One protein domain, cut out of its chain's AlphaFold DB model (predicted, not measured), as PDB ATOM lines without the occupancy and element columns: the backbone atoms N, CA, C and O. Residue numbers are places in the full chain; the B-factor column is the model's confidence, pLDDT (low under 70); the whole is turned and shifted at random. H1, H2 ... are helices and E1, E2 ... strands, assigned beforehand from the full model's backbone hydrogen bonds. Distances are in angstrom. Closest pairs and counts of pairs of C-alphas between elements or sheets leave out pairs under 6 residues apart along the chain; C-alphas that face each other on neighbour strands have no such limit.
ATOM      1  N   GLN A  27     304.693 338.742 247.857       71.62
ATOM      2  CA  GLN A  27     303.436 339.470 248.016       71.62
ATOM      3  C   GLN A  27     303.694 340.966 248.137       71.62
ATOM      4  O   GLN A  27     302.865 341.774 247.728       71.62
ATOM      5  N   ASN A  28     304.849 341.329 248.698       86.75
ATOM      6  CA  ASN A  28     305.210 342.708 248.958       86.75
ATOM      7  C   ASN A  28     306.719 342.919 248.793       86.75
ATOM      8  O   ASN A  28     307.521 342.085 249.219       86.75
ATOM      9  N   SER A  29     307.096 344.043 248.191       92.50
ATOM     10  CA  SER A  29     308.482 344.481 248.059       92.50
ATOM     11  C   SER A  29     308.591 345.925 248.532       92.50
ATOM     12  O   SER A  29     307.858 346.796 248.061       92.50
ATOM     13  N   ILE A  30     309.470 346.168 249.500       93.75
ATOM     14  CA  ILE A  30     309.678 347.480 250.112       93.75
ATOM     15  C   ILE A  30     311.097 347.931 249.789       93.75
ATOM     16  O   ILE A  30     312.060 347.300 250.226       93.75
ATOM     17  N   THR A  31     311.220 349.045 249.069       95.00
ATOM     18  CA  THR A  31     312.509 349.670 248.755       95.00
ATOM     19  C   THR A  31     312.695 350.949 249.560       95.00
ATOM     20  O   THR A  31     311.834 351.828 249.561       95.00
ATOM     21  N   VAL A  32     313.844 351.065 250.220       93.31
ATOM     22  CA  VAL A  32     314.247 352.228 251.013       93.31
ATOM     23  C   VAL A  32     315.591 352.728 250.500       93.31
ATOM     24  O   VAL A  32     316.518 351.943 250.308       93.31
ATOM     25  N   LYS A  33     315.706 354.038 250.271       94.62
ATOM     26  CA  LYS A  33     316.989 354.668 249.945       94.62
ATOM     27  C   LYS A  33     317.821 354.830 251.210       94.62
ATOM     28  O   LYS A  33     317.289 355.231 252.241       94.62
ATOM     29  N   ILE A  34     319.112 354.562 251.092       93.62
ATOM     30  CA  ILE A  34     320.109 354.773 252.141       93.62
ATOM     31  C   ILE A  34     321.267 355.584 251.556       93.62
ATOM     32  O   ILE A  34     321.377 355.752 250.337       93.62
ATOM     33  N   GLU A  35     322.139 356.115 252.400       93.00
ATOM     34  CA  GLU A  35     323.330 356.806 251.931       93.00
ATOM     35  C   GLU A  35     324.189 355.852 251.091       93.00
ATOM     36  O   GLU A  35     324.511 354.732 251.488       93.00
ATOM     37  N   SER A  36     324.568 356.314 249.897       90.06
ATOM     38  CA  SER A  36     325.341 355.538 248.919       90.06
ATOM     39  C   SER A  36     324.650 354.265 248.397       90.06
ATOM     40  O   SER A  36     325.338 353.365 247.910       90.06
ATOM     41  N   GLY A  37     323.315 354.157 248.460       94.12
ATOM     42  CA  GLY A  37     322.636 352.943 248.001       94.12
ATOM     43  C   GLY A  37     321.119 352.896 248.164       94.12
ATOM     44  O   GLY A  37     320.439 353.900 248.383       94.12
ATOM     45  N   GLN A  38     320.581 351.686 248.065       95.44
ATOM     46  CA  GLN A  38     319.211 351.369 248.457       95.44
ATOM     47  C   GLN A  38     319.096 349.917 248.916       95.44
ATOM     48  O   GLN A  38     319.880 349.058 248.518       95.44
ATOM     49  N   THR A  39     318.080 349.647 249.723       96.75
ATOM     50  CA  THR A  39     317.751 348.311 250.215       96.75
ATOM     51  C   THR A  39     316.347 347.951 249.761       96.75
ATOM     52  O   THR A  39     315.402 348.686 250.036       96.75
ATOM     53  N   THR A  40     316.202 346.806 249.100       97.12
ATOM     54  CA  THR A  40     314.916 346.233 248.692       97.12
ATOM     55  C   THR A  40     314.665 344.956 249.480       97.12
ATOM     56  O   THR A  40     315.462 344.025 249.412       97.12
ATOM     57  N   LYS A  41     313.563 344.898 250.228       97.06
ATOM     58  CA  LYS A  41     313.149 343.745 251.036       97.06
ATOM     59  C   LYS A  41     311.924 343.085 250.417       97.06
ATOM     60  O   LYS A  41     310.944 343.771 250.140       97.06
ATOM     61  N   ASN A  42     311.965 341.770 250.243       95.44
ATOM     62  CA  ASN A  42     310.891 340.989 249.637       95.44
ATOM     63  C   ASN A  42     310.251 340.063 250.672       95.44
ATOM     64  O   ASN A  42     310.949 339.305 251.349       95.44
ATOM     65  N   TYR A  43     308.922 340.098 250.737       92.81
ATOM     66  CA  TYR A  43     308.128 339.386 251.732       92.81
ATOM     67  C   TYR A  43     307.139 338.411 251.091       92.81
ATOM     68  O   TYR A  43     306.550 338.693 250.040       92.81
ATOM     69  N   ILE A  44     306.903 337.289 251.773       90.94
ATOM     70  CA  ILE A  44     305.777 336.379 251.534       90.94
ATOM     71  C   ILE A  44     304.917 336.405 252.802       90.94
ATOM     72  O   ILE A  44     305.318 335.902 253.852       90.94
ATOM     73  N   GLY A  45     303.742 337.031 252.728       88.06
ATOM     74  CA  GLY A  45     302.988 337.402 253.925       88.06
ATOM     75  C   GLY A  45     303.775 338.411 254.760       88.06
ATOM     76  O   GLY A  45     304.256 339.415 254.238       88.06
ATOM     77  N   GLU A  46     303.933 338.123 256.049       87.75
ATOM     78  CA  GLU A  46     304.711 338.946 256.986       87.75
ATOM     79  C   GLU A  46     306.185 338.519 257.077       87.75
ATOM     80  O   GLU A  46     306.986 339.195 257.716       87.75
ATOM     81  N   LYS A  47     306.567 337.408 256.434       90.62
ATOM     82  CA  LYS A  47     307.919 336.852 256.541       90.62
ATOM     83  C   LYS A  47     308.858 337.460 255.511       90.62
ATOM     84  O   LYS A  47     308.540 337.488 254.320       90.62
ATOM     85  N   LEU A  48     310.025 337.906 255.974       93.62
ATOM     86  CA  LEU A  48     311.123 338.328 255.112       93.62
ATOM     87  C   LEU A  48     311.788 337.101 254.475       93.62
ATOM     88  O   LEU A  48     312.211 336.171 255.166       93.62
ATOM     89  N   GLU A  49     311.903 337.122 253.151       92.88
ATOM     90  CA  GLU A  49     312.385 335.979 252.361       92.88
ATOM     91  C   GLU A  49     313.700 336.283 251.652       92.88
ATOM     92  O   GLU A  49     314.620 335.463 251.620       92.88
ATOM     93  N   SER A  50     313.832 337.503 251.136       96.25
ATOM     94  CA  SER A  50     315.094 337.993 250.592       96.25
ATOM     95  C   SER A  50     315.233 339.495 250.773       96.25
ATOM     96  O   SER A  50     314.257 340.229 250.934       96.25
ATOM     97  N   MET A  51     316.474 339.955 250.713       97.38
ATOM     98  CA  MET A  51     316.816 341.363 250.691       97.38
ATOM     99  C   MET A  51     317.959 341.589 249.705       97.38
ATOM    100  O   MET A  51     318.911 340.815 249.652       97.38
ATOM    101  N   ILE A  52     317.876 342.668 248.940       97.50
ATOM    102  CA  ILE A  52     318.937 343.127 248.051       97.50
ATOM    103  C   ILE A  52     319.412 344.476 248.571       97.50
ATOM    104  O   ILE A  52     318.598 345.365 248.810       97.50
ATOM    105  N   VAL A  53     320.720 344.625 248.740       96.88
ATOM    106  CA  VAL A  53     321.352 345.898 249.084       96.88
ATOM    107  C   VAL A  53     322.194 346.333 247.899       96.88
ATOM    108  O   VAL A  53     323.209 345.714 247.578       96.88
ATOM    109  N   GLU A  54     321.759 347.393 247.237       95.38
ATOM    110  CA  GLU A  54     322.445 347.994 246.103       95.38
ATOM    111  C   GLU A  54     323.316 349.149 246.582       95.38
ATOM    112  O   GLU A  54     322.882 350.004 247.352       95.38
ATOM    113  N   MET A  55     324.557 349.176 246.111       92.62
ATOM    114  CA  MET A  55     325.547 350.192 246.440       92.62
ATOM    115  C   MET A  55     325.847 351.016 245.195       92.62
ATOM    116  O   MET A  55     326.213 350.456 244.157       92.62
ATOM    117  N   TYR A  56     325.765 352.335 245.320       86.81
ATOM    118  CA  TYR A  56     326.049 353.283 244.253       86.81
ATOM    119  C   TYR A  56     327.263 354.142 244.615       86.81
ATOM    120  O   TYR A  56     327.284 354.824 245.636       86.81
ATOM    121  N   ALA A  57     328.264 354.155 243.741       73.06
ATOM    122  CA  ALA A  57     329.314 355.169 243.704       73.06
ATOM    123  C   ALA A  57     329.419 355.716 242.274       73.06
ATOM    124  O   ALA A  57     329.022 355.028 241.338       73.06
ATOM    125  N   MET A  58     329.947 356.936 242.096       55.22
ATOM    126  CA  MET A  58     329.828 357.758 240.870       55.22
ATOM    127  C   MET A  58     329.940 357.022 239.517       55.22
ATOM    128  O   MET A  58     329.278 357.437 238.577       55.22
ATOM    129  N   ASN A  59     330.731 355.943 239.409       57.28
ATOM    130  CA  ASN A  59     330.851 355.106 238.200       57.28
ATOM    131  C   ASN A  59     330.830 353.592 238.497       57.28
ATOM    132  O   ASN A  59     331.451 352.801 237.787       57.28
ATOM    133  N   TYR A  60     330.201 353.178 239.594       64.31
ATOM    134  CA  TYR A  60     330.321 351.824 240.114       64.31
ATOM    135  C   TYR A  60     329.055 351.377 240.847       64.31
ATOM    136  O   TYR A  60     328.631 352.015 241.808       64.31
ATOM    137  N   GLY A  61     328.490 350.248 240.416       82.62
ATOM    138  CA  GLY A  61     327.370 349.584 241.078       82.62
ATOM    139  C   GLY A  61     327.795 348.232 241.640       82.62
ATOM    140  O   GLY A  61     328.488 347.483 240.955       82.62
ATOM    141  N   ASN A  62     327.389 347.918 242.867       90.38
ATOM    142  CA  ASN A  62     327.464 346.566 243.423       90.38
ATOM    143  C   ASN A  62     326.117 346.170 244.025       90.38
ATOM    144  O   ASN A  62     325.355 347.042 244.433       90.38
ATOM    145  N   ALA A  63     325.861 344.872 244.145       94.69
ATOM    146  CA  ALA A  63     324.695 344.358 244.841       94.69
ATOM    147  C   ALA A  63     325.088 343.212 245.775       94.69
ATOM    148  O   ALA A  63     325.784 342.273 245.382       94.69
ATOM    149  N   LEU A  64     324.613 343.296 247.012       96.75
ATOM    150  CA  LEU A  64     324.620 342.200 247.968       96.75
ATOM    151  C   LEU A  64     323.231 341.571 247.964       96.75
ATOM    152  O   LEU A  64     322.232 342.279 248.089       96.75
ATOM    153  N   THR A  65     323.161 340.254 247.828       97.44
ATOM    154  CA  THR A  65     321.898 339.512 247.899       97.44
ATOM    155  C   THR A  65     321.895 338.675 249.159       97.44
ATOM    156  O   THR A  65     322.822 337.906 249.385       97.44
ATOM    157  N   PHE A  66     320.847 338.824 249.957       98.25
ATOM    158  CA  PHE A  66     320.593 338.077 251.175       98.25
ATOM    159  C   PHE A  66     319.359 337.220 250.930       98.25
ATOM    160  O   PHE A  66     318.294 337.745 250.602       98.25
ATOM    161  N   THR A  67     319.493 335.910 251.075       96.81
ATOM    162  CA  THR A  67     318.389 334.967 250.877       96.81
ATOM    163  C   THR A  67     318.307 334.051 252.077       96.81
ATOM    164  O   THR A  67     319.321 333.484 252.485       96.81
ATOM    165  N   LYS A  68     317.106 333.878 252.622       94.25
ATOM    166  CA  LYS A  68     316.847 332.859 253.632       94.25
ATOM    167  C   LYS A  68     316.408 331.574 252.939       94.25
ATOM    168  O   LYS A  68     315.496 331.588 252.118       94.25
ATOM    169  N   VAL A  69     317.065 330.467 253.257       89.56
ATOM    170  CA  VAL A  69     316.722 329.131 252.762       89.56
ATOM    171  C   VAL A  69     316.658 328.202 253.967       89.56
ATOM    172  O   VAL A  69     317.692 327.780 254.478       89.56
ATOM    173  N   ASN A  70     315.444 327.878 254.419       88.75
ATOM    174  CA  ASN A  70     315.213 327.152 255.675       88.75
ATOM    175  C   ASN A  70     315.893 327.873 256.861       88.75
ATOM    176  O   ASN A  70     315.682 329.071 257.040       88.75
ATOM    177  N   ASP A  71     316.736 327.169 257.620       92.69
ATOM    178  CA  ASP A  71     317.440 327.664 258.811       92.69
ATOM    179  C   ASP A  71     318.794 328.344 258.509       92.69
ATOM    180  O   ASP A  71     319.659 328.453 259.379       92.69
ATOM    181  N   LEU A  72     318.991 328.795 257.265       96.56
ATOM    182  CA  LEU A  72     320.228 329.402 256.777       96.56
ATOM    183  C   LEU A  72     319.945 330.742 256.091       96.56
ATOM    184  O   LEU A  72     319.092 330.830 255.208       96.56
ATOM    185  N   ILE A  73     320.745 331.760 256.405       98.31
ATOM    186  CA  ILE A  73     320.846 332.980 255.595       98.31
ATOM    187  C   ILE A  73     322.112 332.885 254.748       98.31
ATOM    188  O   ILE A  73     323.221 332.738 255.267       98.31
ATOM    189  N   LEU A  74     321.942 332.997 253.435       98.19
ATOM    190  CA  LEU A  74     323.017 333.063 252.458       98.19
ATOM    191  C   LEU A  74     323.179 334.501 251.970       98.19
ATOM    192  O   LEU A  74     322.211 335.124 251.531       98.19
ATOM    193  N   ILE A  75     324.412 335.000 251.999       98.19
ATOM    194  CA  ILE A  75     324.776 336.307 251.455       98.19
ATOM    195  C   ILE A  75     325.773 336.116 250.319       98.19
ATOM    196  O   ILE A  75     326.809 335.472 250.499       98.19
ATOM    197  N   THR A  76     325.480 336.714 249.170       96.88
ATOM    198  CA  THR A  76     326.348 336.713 247.990       96.88
ATOM    199  C   THR A  76     326.612 338.133 247.518       96.88
ATOM    200  O   THR A  76     325.762 339.016 247.649       96.88
ATOM    201  N   ASN A  77     327.774 338.348 246.912       94.69
ATOM    202  CA  ASN A  77     328.187 339.636 246.377       94.69
ATOM    203  C   ASN A  77     328.332 339.539 244.853       94.69
ATOM    204  O   ASN A  77     329.112 338.730 244.357       94.69
ATOM    205  N   ALA A  78     327.611 340.378 244.105       92.94
ATOM    206  CA  ALA A  78     327.593 340.333 242.641       92.94
ATOM    207  C   ALA A  78     328.983 340.515 241.999       92.94
ATOM    208  O   ALA A  78     329.220 340.045 240.889       92.94
ATOM    209  N   GLN A  79     329.907 341.190 242.686       90.69
ATOM    210  CA  GLN A  79     331.267 341.447 242.197       90.69
ATOM    211  C   GLN A  79     332.316 340.458 242.696       90.69
ATOM    212  O   GLN A  79     333.436 340.449 242.188       90.69
ATOM    213  N   GLU A  80     331.963 339.645 243.684       92.25
ATOM    214  CA  GLU A  80     332.823 338.616 244.257       92.25
ATOM    215  C   GLU A  80     332.031 337.295 244.235       92.25
ATOM    216  O   GLU A  80     331.676 336.772 245.281       92.25
ATOM    217  N   PRO A  81     331.692 336.751 243.047       90.88
ATOM    218  CA  PRO A  81     330.739 335.639 242.918       90.88
ATOM    219  C   PRO A  81     331.216 334.335 243.570       90.88
ATOM    220  O   PRO A  81     330.406 333.467 243.887       90.88
ATOM    221  N   ASN A  82     332.526 334.209 243.779       92.81
ATOM    222  CA  ASN A  82     333.144 333.063 244.435       92.81
ATOM    223  C   ASN A  82     333.040 333.141 245.966       92.81
ATOM    224  O   ASN A  82     333.337 332.156 246.640       92.81
ATOM    225  N   THR A  83     332.653 334.293 246.528       94.88
ATOM    226  CA  THR A  83     332.497 334.463 247.972       94.88
ATOM    227  C   THR A  83     331.057 334.225 248.402       94.88
ATOM    228  O   THR A  83     330.093 334.598 247.729       94.88
ATOM    229  N   GLN A  84     330.901 333.618 249.575       96.69
ATOM    230  CA  GLN A  84     329.604 333.462 250.224       96.69
ATOM    231  C   GLN A  84     329.750 333.685 251.724       96.69
ATOM    232  O   GLN A  84     330.754 333.298 252.322       96.69
ATOM    233  N   ILE A  85     328.731 334.264 252.351       98.38
ATOM    234  CA  ILE A  85     328.593 334.259 253.807       98.38
ATOM    235  C   ILE A  85     327.374 333.415 254.153       98.38
ATOM    236  O   ILE A  85     326.295 333.629 253.602       98.38
ATOM    237  N   LYS A  86     327.547 332.465 255.066       98.25
ATOM    238  CA  LYS A  86     326.483 331.594 255.574       98.25
ATOM    239  C   LYS A  86     326.271 331.887 257.050       98.25
ATOM    240  O   LYS A  86     327.244 331.842 257.798       98.25
ATOM    241  N   ILE A  87     325.041 332.198 257.451       98.50
ATOM    242  CA  ILE A  87     324.660 332.426 258.851       98.50
ATOM    243  C   ILE A  87     323.621 331.380 259.246       98.50
ATOM    244  O   ILE A  87     322.575 331.288 258.607       98.50
ATOM    245  N   GLU A  88     323.913 330.609 260.283       97.69
ATOM    246  CA  GLU A  88     323.100 329.488 260.760       97.69
ATOM    247  C   GLU A  88     323.230 329.348 262.283       97.69
ATOM    248  O   GLU A  88     324.085 329.986 262.901       97.69
ATOM    249  N   PHE A  89     322.421 328.481 262.889       97.19
ATOM    250  CA  PHE A  89     322.625 328.055 264.271       97.19
ATOM    251  C   PHE A  89     323.302 326.683 264.325       97.19
ATOM    252  O   PHE A  89     322.862 325.738 263.672       97.19
ATOM    253  N   ARG A  90     324.329 326.549 265.168       94.75
ATOM    254  CA  ARG A  90     324.954 325.272 265.533       94.75
ATOM    255  C   ARG A  90     324.923 325.135 267.043       94.75
ATOM    256  O   ARG A  90     325.376 326.027 267.746       94.75
ATOM    257  N   ASP A  91     324.334 324.056 267.549       91.44
ATOM    258  CA  ASP A  91     324.204 323.812 268.993       91.44
ATOM    259  C   ASP A  91     323.630 325.012 269.779       91.44
ATOM    260  O   ASP A  91     324.017 325.271 270.915       91.44
ATOM    261  N   LYS A  92     322.655 325.716 269.175       92.56
ATOM    262  CA  LYS A  92     321.988 326.946 269.670       92.56
ATOM    263  C   LYS A  92     322.822 328.228 269.608       92.56
ATOM    264  O   LYS A  92     322.311 329.278 269.986       92.56
ATOM    265  N   PHE A  93     324.049 328.171 269.110       95.62
ATOM    266  CA  PHE A  93     324.888 329.345 268.921       95.62
ATOM    267  C   PHE A  93     324.854 329.822 267.476       95.62
ATOM    268  O   PHE A  93     324.844 329.020 266.541       95.62
ATOM    269  N   LEU A  94     324.847 331.141 267.301       97.38
ATOM    270  CA  LEU A  94     324.939 331.757 265.989       97.38
ATOM    271  C   LEU A  94     326.334 331.514 265.404       97.38
ATOM    272  O   LEU A  94     327.345 331.876 266.007       97.38
ATOM    273  N   VAL A  95     326.384 330.940 264.208       97.38
ATOM    274  CA  VAL A  95     327.613 330.713 263.452       97.38
ATOM    275  C   VAL A  95     327.525 331.452 262.133       97.38
ATOM    276  O   VAL A  95     326.559 331.316 261.384       97.38
ATOM    277  N   ARG A  96     328.574 332.206 261.819       97.69
ATOM    278  CA  ARG A  96     328.770 332.842 260.525       97.69
ATOM    279  C   ARG A  96     330.037 332.300 259.884       97.69
ATOM    280  O   ARG A  96     331.124 332.477 260.420       97.69
ATOM    281  N   ASN A  97     329.906 331.692 258.714       97.62
ATOM    282  CA  ASN A  97     331.024 331.192 257.920       97.62
ATOM    283  C   ASN A  97     331.250 332.096 256.708       97.62
ATOM    284  O   ASN A  97     330.292 332.480 256.037       97.62
ATOM    285  N   PHE A  98     332.511 332.390 256.410       96.94
ATOM    286  CA  PHE A  98     332.948 333.021 255.174       96.94
ATOM    287  C   PHE A  98     333.579 331.976 254.267       96.94
ATOM    288  O   PHE A  98     334.505 331.269 254.673       96.94
ATOM    289  N   LEU A  99     333.059 331.869 253.051       95.06
ATOM    290  CA  LEU A  99     333.459 330.867 252.083       95.06
ATOM    291  C   LEU A  99     334.058 331.526 250.844       95.06
ATOM    292  O   LEU A  99     333.587 332.581 250.416       95.06
ATOM    293  N   TYR A 100     335.043 330.857 250.254       92.88
ATOM    294  CA  TYR A 100     335.582 331.139 248.928       92.88
ATOM    295  C   TYR A 100     335.631 329.832 248.134       92.88
ATOM    296  O   TYR A 100     336.184 328.849 248.629       92.88
ATOM    297  N   ASP A 101     335.025 329.795 246.945       91.31
ATOM    298  CA  ASP A 101     334.881 328.576 246.130       91.31
ATOM    299  C   ASP A 101     334.375 327.384 246.967       91.31
ATOM    300  O   ASP A 101     334.957 326.300 246.985       91.31
ATOM    301  N   GLU A 102     333.307 327.632 247.737       90.88
ATOM    302  CA  GLU A 102     332.636 326.672 248.633       90.88
ATOM    303  C   GLU A 102     333.469 326.161 249.825       90.88
ATOM    304  O   GLU A 102     332.961 325.398 250.651       90.88
ATOM    305  N   LYS A 103     334.713 326.620 249.989       92.12
ATOM    306  CA  LYS A 103     335.560 326.288 251.141       92.12
ATOM    307  C   LYS A 103     335.434 327.348 252.221       92.12
ATOM    308  O   LYS A 103     335.551 328.535 251.933       92.12
ATOM    309  N   VAL A 104     335.233 326.927 253.469       93.75
ATOM    310  CA  VAL A 104     335.243 327.838 254.622       93.75
ATOM    311  C   VAL A 104     336.669 328.331 254.849       93.75
ATOM    312  O   VAL A 104     337.554 327.534 255.136       93.75
ATOM    313  N   ILE A 105     336.873 329.641 254.735       93.31
ATOM    314  CA  ILE A 105     338.168 330.299 254.971       93.31
ATOM    315  C   ILE A 105     338.179 331.105 256.271       93.31
ATOM    316  O   ILE A 105     339.239 331.418 256.808       93.31
ATOM    317  N   SER A 106     337.007 331.439 256.814       94.19
ATOM    318  CA  SER A 106     336.881 332.073 258.125       94.19
ATOM    319  C   SER A 106     335.536 331.733 258.763       94.19
ATOM    320  O   SER A 106     334.554 331.494 258.060       94.19
ATOM    321  N   SER A 107     335.476 331.705 260.090       96.00
ATOM    322  CA  SER A 107     334.232 331.522 260.838       96.00
ATOM    323  C   SER A 107     334.226 332.347 262.116       96.00
ATOM    324  O   SER A 107     335.246 332.436 262.802       96.00
ATOM    325  N   ILE A 108     333.059 332.883 262.456       96.69
ATOM    326  CA  ILE A 108     332.761 333.539 263.727       96.69
ATOM    327  C   ILE A 108     331.610 332.765 264.364       96.69
ATOM    328  O   ILE A 108     330.554 332.618 263.755       96.69
ATOM    329  N   GLU A 109     331.820 332.254 265.568       97.25
ATOM    330  CA  GLU A 109     330.845 331.447 266.305       97.25
ATOM    331  C   GLU A 109     330.611 332.067 267.678       97.25
ATOM    332  O   GLU A 109     331.563 332.260 268.430       97.25
ATOM    333  N   GLU A 143     345.327 329.672 254.351       67.12
ATOM    334  CA  GLU A 143     346.296 328.922 253.553       67.12
ATOM    335  C   GLU A 143     346.007 329.118 252.053       67.12
ATOM    336  O   GLU A 143     344.929 328.783 251.561       67.12
ATOM    337  N   ASN A 144     346.995 329.647 251.323       59.56
ATOM    338  CA  ASN A 144     346.973 329.842 249.870       59.56
ATOM    339  C   ASN A 144     345.892 330.809 249.337       59.56
ATOM    340  O   ASN A 144     345.352 330.582 248.255       59.56
ATOM    341  N   THR A 145     345.589 331.904 250.044       66.19
ATOM    342  CA  THR A 145     344.624 332.925 249.568       66.19
ATOM    343  C   THR A 145     345.233 334.031 248.697       66.19
ATOM    344  O   THR A 145     344.599 335.069 248.479       66.19
ATOM    345  N   GLU A 146     346.461 333.856 248.199       67.31
ATOM    346  CA  GLU A 146     347.064 334.794 247.245       67.31
ATOM    347  C   GLU A 146     346.170 334.951 246.003       67.31
ATOM    348  O   GLU A 146     345.758 333.981 245.371       67.31
ATOM    349  N   GLY A 147     345.846 336.200 245.656       68.62
ATOM    350  CA  GLY A 147     345.003 336.527 244.501       68.62
ATOM    351  C   GLY A 147     343.493 336.493 244.758       68.62
ATOM    352  O   GLY A 147     342.726 336.866 243.863       68.62
ATOM    353  N   TYR A 148     343.035 336.120 245.958       78.81
ATOM    354  CA  TYR A 148     341.610 336.174 246.278       78.81
ATOM    355  C   TYR A 148     341.112 337.628 246.280       78.81
ATOM    356  O   TYR A 148     341.645 338.504 246.960       78.81
ATOM    357  N   ARG A 149     340.041 337.895 245.528       79.06
ATOM    358  CA  ARG A 149     339.356 339.195 245.511       79.06
ATOM    359  C   ARG A 149     338.145 339.127 246.431       79.06
ATOM    360  O   ARG A 149     337.070 338.729 245.997       79.06
ATOM    361  N   LEU A 150     338.364 339.443 247.703       86.62
ATOM    362  CA  LEU A 150     337.372 339.245 248.764       86.62
ATOM    363  C   LEU A 150     337.217 340.428 249.725       86.62
ATOM    364  O   LEU A 150     336.505 340.307 250.716       86.62
ATOM    365  N   ASP A 151     337.847 341.574 249.443       87.50
ATOM    366  CA  ASP A 151     337.867 342.747 250.330       87.50
ATOM    367  C   ASP A 151     336.464 343.162 250.795       87.50
ATOM    368  O   ASP A 151     336.249 343.436 251.977       87.50
ATOM    369  N   LYS A 152     335.476 343.176 249.896       91.50
ATOM    370  CA  LYS A 152     334.141 343.679 250.240       91.50
ATOM    371  C   LYS A 152     333.341 342.676 251.041       91.50
ATOM    372  O   LYS A 152     332.773 343.027 252.073       91.50
ATOM    373  N   SER A 153     333.285 341.439 250.572       94.75
ATOM    374  CA  SER A 153     332.555 340.386 251.270       94.75
ATOM    375  C   SER A 153     333.205 340.088 252.614       94.75
ATOM    376  O   SER A 153     332.493 339.850 253.581       94.75
ATOM    377  N   TYR A 154     334.531 340.197 252.716       93.50
ATOM    378  CA  TYR A 154     335.236 340.049 253.981       93.50
ATOM    379  C   TYR A 154     334.965 341.214 254.941       93.50
ATOM    380  O   TYR A 154     334.671 340.977 256.111       93.50
ATOM    381  N   LYS A 155     334.947 342.471 254.464       94.75
ATOM    382  CA  LYS A 155     334.500 343.619 255.278       94.75
ATOM    383  C   LYS A 155     333.082 343.424 255.800       94.75
ATOM    384  O   LYS A 155     332.848 343.649 256.982       94.75
ATOM    385  N   LEU A 156     332.155 342.979 254.949       96.44
ATOM    386  CA  LEU A 156     330.791 342.644 255.363       96.44
ATOM    387  C   LEU A 156     330.783 341.527 256.410       96.44
ATOM    388  O   LEU A 156     330.138 341.665 257.445       96.44
ATOM    389  N   PHE A 157     331.527 340.451 256.163       96.94
ATOM    390  CA  PHE A 157     331.649 339.326 257.078       96.94
ATOM    391  C   PHE A 157     332.204 339.732 258.443       96.94
ATOM    392  O   PHE A 157     331.736 339.208 259.440       96.94
ATOM    393  N   LEU A 158     333.173 340.641 258.524       93.50
ATOM    394  CA  LEU A 158     333.724 341.068 259.811       93.50
ATOM    395  C   LEU A 158     332.831 342.092 260.518       93.50
ATOM    396  O   LEU A 158     332.612 341.986 261.719       93.50
ATOM    397  N   ARG A 159     332.314 343.075 259.776       94.69
ATOM    398  CA  ARG A 159     331.721 344.300 260.343       94.69
ATOM    399  C   ARG A 159     330.208 344.248 260.505       94.69
ATOM    400  O   ARG A 159     329.645 345.150 261.118       94.69
ATOM    401  N   LEU A 160     329.535 343.242 259.942       95.19
ATOM    402  CA  LEU A 160     328.104 343.051 260.161       95.19
ATOM    403  C   LEU A 160     327.868 342.604 261.607       95.19
ATOM    404  O   LEU A 160     328.139 341.458 261.963       95.19
ATOM    405  N   THR A 161     327.336 343.493 262.437       91.62
ATOM    406  CA  THR A 161     326.983 343.168 263.822       91.62
ATOM    407  C   THR A 161     325.609 342.509 263.877       91.62
ATOM    408  O   THR A 161     324.615 343.093 263.443       91.62
ATOM    409  N   ILE A 162     325.546 341.303 264.439       94.19
ATOM    410  CA  ILE A 162     324.308 340.557 264.676       94.19
ATOM    411  C   ILE A 162     324.294 340.193 266.161       94.19
ATOM    412  O   ILE A 162     325.268 339.583 266.595       94.19
ATOM    413  N   PRO A 163     323.250 340.558 266.929       94.44
ATOM    414  CA  PRO A 163     323.164 340.169 268.331       94.44
ATOM    415  C   PRO A 163     323.187 338.646 268.485       94.44
ATOM    416  O   PRO A 163     322.445 337.933 267.804       94.44
ATOM    417  N   ALA A 164     324.043 338.160 269.373       93.06
ATOM    418  CA  ALA A 164     324.258 336.738 269.618       93.06
ATOM    419  C   ALA A 164     323.152 336.100 270.479       93.06
ATOM    420  O   ALA A 164     323.072 334.877 270.565       93.06
ATOM    421  N   ASP A 165     322.307 336.912 271.121       91.44
ATOM    422  CA  ASP A 165     321.202 336.471 271.979       91.44
ATOM    423  C   ASP A 165     319.903 336.147 271.219       91.44
ATOM    424  O   ASP A 165     318.912 335.737 271.830       91.44
ATOM    425  N   LEU A 166     319.905 336.306 269.891       94.00
ATOM    426  CA  LEU A 166     318.825 335.854 269.019       94.00
ATOM    427  C   LEU A 166     318.792 334.322 268.973       94.00
ATOM    428  O   LEU A 166     319.829 333.665 268.978       94.00
ATOM    429  N   ASN A 167     317.591 333.752 268.922       92.06
ATOM    430  CA  ASN A 167     317.355 332.319 269.120       92.06
ATOM    431  C   ASN A 167     316.728 331.601 267.914       92.06
ATOM    432  O   ASN A 167     316.542 330.385 267.972       92.06
ATOM    433  N   ASP A 168     316.407 332.322 266.842       94.56
ATOM    434  CA  ASP A 168     315.893 331.757 265.598       94.56
ATOM    435  C   ASP A 168     316.378 332.547 264.373       94.56
ATOM    436  O   ASP A 168     316.811 333.700 264.471       94.56
ATOM    437  N   ILE A 169     316.352 331.899 263.205       96.25
ATOM    438  CA  ILE A 169     316.912 332.463 261.974       96.25
ATOM    439  C   ILE A 169     316.080 333.625 261.415       96.25
ATOM    440  O   ILE A 169     316.640 334.507 260.765       96.25
ATOM    441  N   ASP A 170     314.764 333.646 261.664       95.69
ATOM    442  CA  ASP A 170     313.871 334.701 261.182       95.69
ATOM    443  C   ASP A 170     314.227 336.011 261.914       95.69
ATOM    444  O   ASP A 170     314.478 337.032 261.271       95.69
ATOM    445  N   ALA A 171     314.403 335.957 263.238       96.06
ATOM    446  CA  ALA A 171     314.843 337.089 264.054       96.06
ATOM    447  C   ALA A 171     316.249 337.587 263.671       96.06
ATOM    448  O   ALA A 171     316.501 338.798 263.631       96.06
ATOM    449  N   VAL A 172     317.172 336.671 263.353       97.38
ATOM    450  CA  VAL A 172     318.496 337.025 262.815       97.38
ATOM    451  C   VAL A 172     318.354 337.760 261.487       97.38
ATOM    452  O   VAL A 172     318.981 338.808 261.297       97.38
ATOM    453  N   PHE A 173     317.522 337.252 260.574       97.56
ATOM    454  CA  PHE A 173     317.364 337.861 259.261       97.56
ATOM    455  C   PHE A 173     316.724 339.249 259.350       97.56
ATOM    456  O   PHE A 173     317.213 340.191 258.723       97.56
ATOM    457  N   ASP A 174     315.715 339.409 260.203       96.50
ATOM    458  CA  ASP A 174     315.095 340.700 260.489       96.50
ATOM    459  C   ASP A 174     316.089 341.681 261.117       96.50
ATOM    460  O   ASP A 174     316.124 342.854 260.740       96.50
ATOM    461  N   SER A 175     316.959 341.226 262.027       96.44
ATOM    462  CA  SER A 175     318.021 342.067 262.592       96.44
ATOM    463  C   SER A 175     318.987 342.571 261.512       96.44
ATOM    464  O   SER A 175     319.324 343.757 261.493       96.44
ATOM    465  N   VAL A 176     319.397 341.703 260.580       97.25
ATOM    466  CA  VAL A 176     320.240 342.086 259.434       97.25
ATOM    467  C   VAL A 176     319.502 343.069 258.520       97.25
ATOM    468  O   VAL A 176     320.065 344.085 258.110       97.25
ATOM    469  N   ALA A 177     318.225 342.830 258.239       96.50
ATOM    470  CA  ALA A 177     317.425 343.721 257.409       96.50
ATOM    471  C   ALA A 177     317.206 345.094 258.057       96.50
ATOM    472  O   ALA A 177     317.197 346.117 257.367       96.50
ATOM    473  N   ASN A 178     317.055 345.136 259.380       95.38
ATOM    474  CA  ASN A 178     316.954 346.367 260.158       95.38
ATOM    475  C   ASN A 178     318.273 347.144 260.165       95.38
ATOM    476  O   ASN A 178     318.243 348.367 260.052       95.38
ATOM    477  N   PHE A 179     319.424 346.463 260.220       95.62
ATOM    478  CA  PHE A 179     320.728 347.102 260.023       95.62
ATOM    479  C   PHE A 179     320.787 347.817 258.666       95.62
ATOM    480  O   PHE A 179     321.035 349.017 258.624       95.62
ATOM    481  N   PHE A 180     320.442 347.132 257.571       96.06
ATOM    482  CA  PHE A 180     320.446 347.706 256.214       96.06
ATOM    483  C   PHE A 180     319.275 348.652 255.903       96.06
ATOM    484  O   PHE A 180     319.135 349.111 254.771       96.06
ATOM    485  N   SER A 181     318.437 348.963 256.893       94.31
ATOM    486  CA  SER A 181     317.428 350.029 256.793       94.31
ATOM    487  C   SER A 181     317.919 351.362 257.351       94.31
ATOM    488  O   SER A 181     317.221 352.363 257.222       94.31
ATOM    489  N   GLN A 182     319.084 351.373 258.002       94.88
ATOM    490  CA  GLN A 182     319.694 352.592 258.520       94.88
ATOM    491  C   GLN A 182     320.374 353.345 257.378       94.88
ATOM    492  O   GLN A 182     321.004 352.734 256.515       94.88
ATOM    493  N   GLU A 183     320.242 354.672 257.384       95.31
ATOM    494  CA  GLU A 183     320.758 355.545 256.326       95.31
ATOM    495  C   GLU A 183     322.258 355.325 256.081       95.31
ATOM    496  O   GLU A 183     322.690 355.225 254.942       95.31
ATOM    497  N   ASP A 184     323.044 355.136 257.133       94.56
ATOM    498  CA  ASP A 184     324.501 355.008 257.093       94.56
ATOM    499  C   ASP A 184     325.005 353.549 257.040       94.56
ATOM    500  O   ASP A 184     326.208 353.302 257.173       94.56
ATOM    501  N   ALA A 185     324.127 352.558 256.838       94.81
ATOM    502  CA  ALA A 185     324.467 351.133 256.953       94.81
ATOM    503  C   ALA A 185     325.664 350.711 256.080       94.81
ATOM    504  O   ALA A 185     326.547 349.974 256.524       94.81
ATOM    505  N   LEU A 186     325.735 351.214 254.842       94.94
ATOM    506  CA  LEU A 186     326.851 350.933 253.934       94.94
ATOM    507  C   LEU A 186     328.162 351.567 254.408       94.94
ATOM    508  O   LEU A 186     329.223 350.962 254.243       94.94
ATOM    509  N   LEU A 187     328.115 352.743 255.033       93.81
ATOM    510  CA  LEU A 187     329.305 353.401 255.571       93.81
ATOM    511  C   LEU A 187     329.889 352.613 256.745       93.81
ATOM    512  O   LEU A 187     331.102 352.407 256.792       93.81
ATOM    513  N   ARG A 188     329.027 352.099 257.633       94.75
ATOM    514  CA  ARG A 188     329.426 351.262 258.781       94.75
ATOM    515  C   ARG A 188     330.153 349.981 258.380       94.75
ATOM    516  O   ARG A 188     330.983 349.484 259.135       94.75
ATOM    517  N   ILE A 189     329.879 349.459 257.185       94.81
ATOM    518  CA  ILE A 189     330.575 348.284 256.651       94.81
ATOM    519  C   ILE A 189     331.798 348.683 255.820       94.81
ATOM    520  O   ILE A 189     332.887 348.146 256.020       94.81
ATOM    521  N   PHE A 190     331.654 349.610 254.873       92.75
ATOM    522  CA  PHE A 190     332.625 349.771 253.787       92.75
ATOM    523  C   PHE A 190     333.550 350.986 253.923       92.75
ATOM    524  O   PHE A 190     334.662 350.945 253.388       92.75
ATOM    525  N   LEU A 191     333.164 352.032 254.660       91.69
ATOM    526  CA  LEU A 191     333.992 353.226 254.847       91.69
ATOM    527  C   LEU A 191     334.833 353.094 256.124       91.69
ATOM    528  O   LEU A 191     334.331 353.325 257.215       91.69
ATOM    529  N   GLY A 192     336.123 352.753 255.994       88.75
ATOM    530  CA  GLY A 192     337.017 352.398 257.117       88.75
ATOM    531  C   GLY A 192     336.915 353.302 258.352       88.75
ATOM    532  O   GLY A 192     336.515 352.832 259.410       88.75
ATOM    533  N   ARG A 193     337.150 354.612 258.193       89.75
ATOM    534  CA  ARG A 193     337.075 355.586 259.302       89.75
ATOM    535  C   ARG A 193     335.692 355.693 259.953       89.75
ATOM    536  O   ARG A 193     335.589 356.109 261.101       89.75
ATOM    537  N   TYR A 194     334.627 355.415 259.203       92.81
ATOM    538  CA  TYR A 194     333.259 355.435 259.723       92.81
ATOM    539  C   TYR A 194     332.939 354.126 260.445       92.81
ATOM    540  O   TYR A 194     332.395 354.138 261.547       92.81
ATOM    541  N   ALA A 195     333.341 353.002 259.849       91.44
ATOM    542  CA  ALA A 195     333.245 351.681 260.446       91.44
ATOM    543  C   ALA A 195     333.934 351.648 261.816       91.44
ATOM    544  O   ALA A 195     333.292 351.285 262.789       91.44
ATOM    545  N   GLU A 196     335.179 352.120 261.926       87.81
ATOM    546  CA  GLU A 196     335.939 352.168 263.189       87.81
ATOM    547  C   GLU A 196     335.183 352.873 264.326       87.81
ATOM    548  O   GLU A 196     335.188 352.401 265.456       87.81
ATOM    549  N   LYS A 197     334.470 353.966 264.026       89.94
ATOM    550  CA  LYS A 197     333.689 354.727 265.017       89.94
ATOM    551  C   LYS A 197     332.366 354.075 265.411       89.94
ATOM    552  O   LYS A 197     331.745 354.501 266.378       89.94
ATOM    553  N   THR A 198     331.894 353.120 264.617       90.44
ATOM    554  CA  THR A 198     330.571 352.497 264.764       90.44
ATOM    555  C   THR A 198     330.645 351.013 265.107       90.44
ATOM    556  O   THR A 198     329.606 350.396 265.345       90.44
ATOM    557  N   GLN A 199     331.851 350.435 265.146       90.31
ATOM    558  CA  GLN A 199     332.061 349.073 265.615       90.31
ATOM    559  C   GLN A 199     331.693 348.944 267.104       90.31
ATOM    560  O   GLN A 199     331.862 349.897 267.870       90.31
ATOM    561  N   PRO A 200     331.204 347.765 267.529       93.75
ATOM    562  CA  PRO A 200     331.047 347.437 268.940       93.75
ATOM    563  C   PRO A 200     332.335 347.673 269.737       93.75
ATOM    564  O   PRO A 200     333.430 347.359 269.270       93.75
TER     565      PRO A 200
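AT A GLANCE: This is residues 27 to 109 and 143 to 200 of the 263 residues of an uncharacterized protein of Pedobacter changchengzhani (UniProt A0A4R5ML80). One large, twisted sheet of eight strands, E1 to E8, makes a curled wall, and helices H1 and H2 pack on one of its faces, with the sheet curling round H2. H3 grazes the sheet near the ends of E1, E2 and E3, and H4 follows it, away from the sheet. The printed part has 141 residues, with the eight strands first and the four named helices after them; the sheet's order is E1 - E2 - E3 - E4 - E5 - E6 - E7 - E8, all antiparallel. The class is mixed, helices and strands, and the whole is compact, with a radius of gyration of the C-alphas of 14.7 A and spans of 45 by 43 by 28 A.

IN THESE COORDINATES: E1 is residues 28 to 34, beginning at C-alpha 28, (305.210, 342.708, 248.958), and E2 is residues 37 to 44, 23.9 A long. E3, residues 47 to 57, measures 31.0 A from first to last C-alpha, and E4, residues 60 to 69, 29.3 A. E5 is residues 72 to 77; E6, residues 80 to 90, measures 26.3 A; E7, residues 93 to 100, 22.7 A. E8, residues 103 to 109, ends at C-alpha 109, (330.845, 331.447, 266.305). H1 is residues 151 to 159, and H2, residues 169 to 179, measures 15.3 A. H3 is residues 185 to 190, and H4, residues 192 to 198, ends at C-alpha 198, (330.571, 352.497, 264.764).

HOW THE PARTS SIT: The sheet is a meander, each strand the antiparallel neighbour of the one before, and each two successive strands form a hairpin; E1 and E8 are the edge strands. Within hydrogen-bond range are N 30 and O 41 of E1 and E2, 2.9 A, N 40 and O 52 of E2 and E3, 2.8 A, and N 53 and O 64 of E3 and E4, 2.9 A. So are N 67 and O 74 of E4 and E5, 2.9 A, N 75 and O 85 of E5 and E6, 2.8 A, N 86 and O 97 of E6 and E7, 2.9 A, and N 98 and O 106 of E7 and E8, 2.8 A. From edge to edge the strands' lines turn by 98 degrees. H1 and H2 form two layers with the sheet, helices on one face of it. The closest C-alphas of H2 and E3 are those of Leu 48 and Asp 174, 7.1 A apart; those of H1 and E6 are Ile 85 and Phe 157, 6.8 A apart. H1 and H2 are apart. H3 only grazes the sheet, with residues 185 to 187. H1 and H3 touch at a steep tilt of 58 degrees, opposite ways, the C-alphas of Arg 159 and Ile 189 being closest at 5.6 A. H3 and H4 touch only at the corner, the C-alphas of Arg 188 and Ala 195 being closest at 4.2 A; H4 is not on the sheet. Every O i to N i+4 pair is within hydrogen-bond range in H1, H2 and H3, and 2 of 3 in H4.

THE WHOLE: The C-alphas farthest apart, those of Gly 45 and Asn 144, are 44.8 A apart. Residues 110 to 142 are not printed, and C-alphas 109 and 143 are 20.2 A apart across this cut. Of the links that are printed whole, none is long. The mean pLDDT of the printed part is 91.7; residues 58 to 60 and 143 to 147 are under 70.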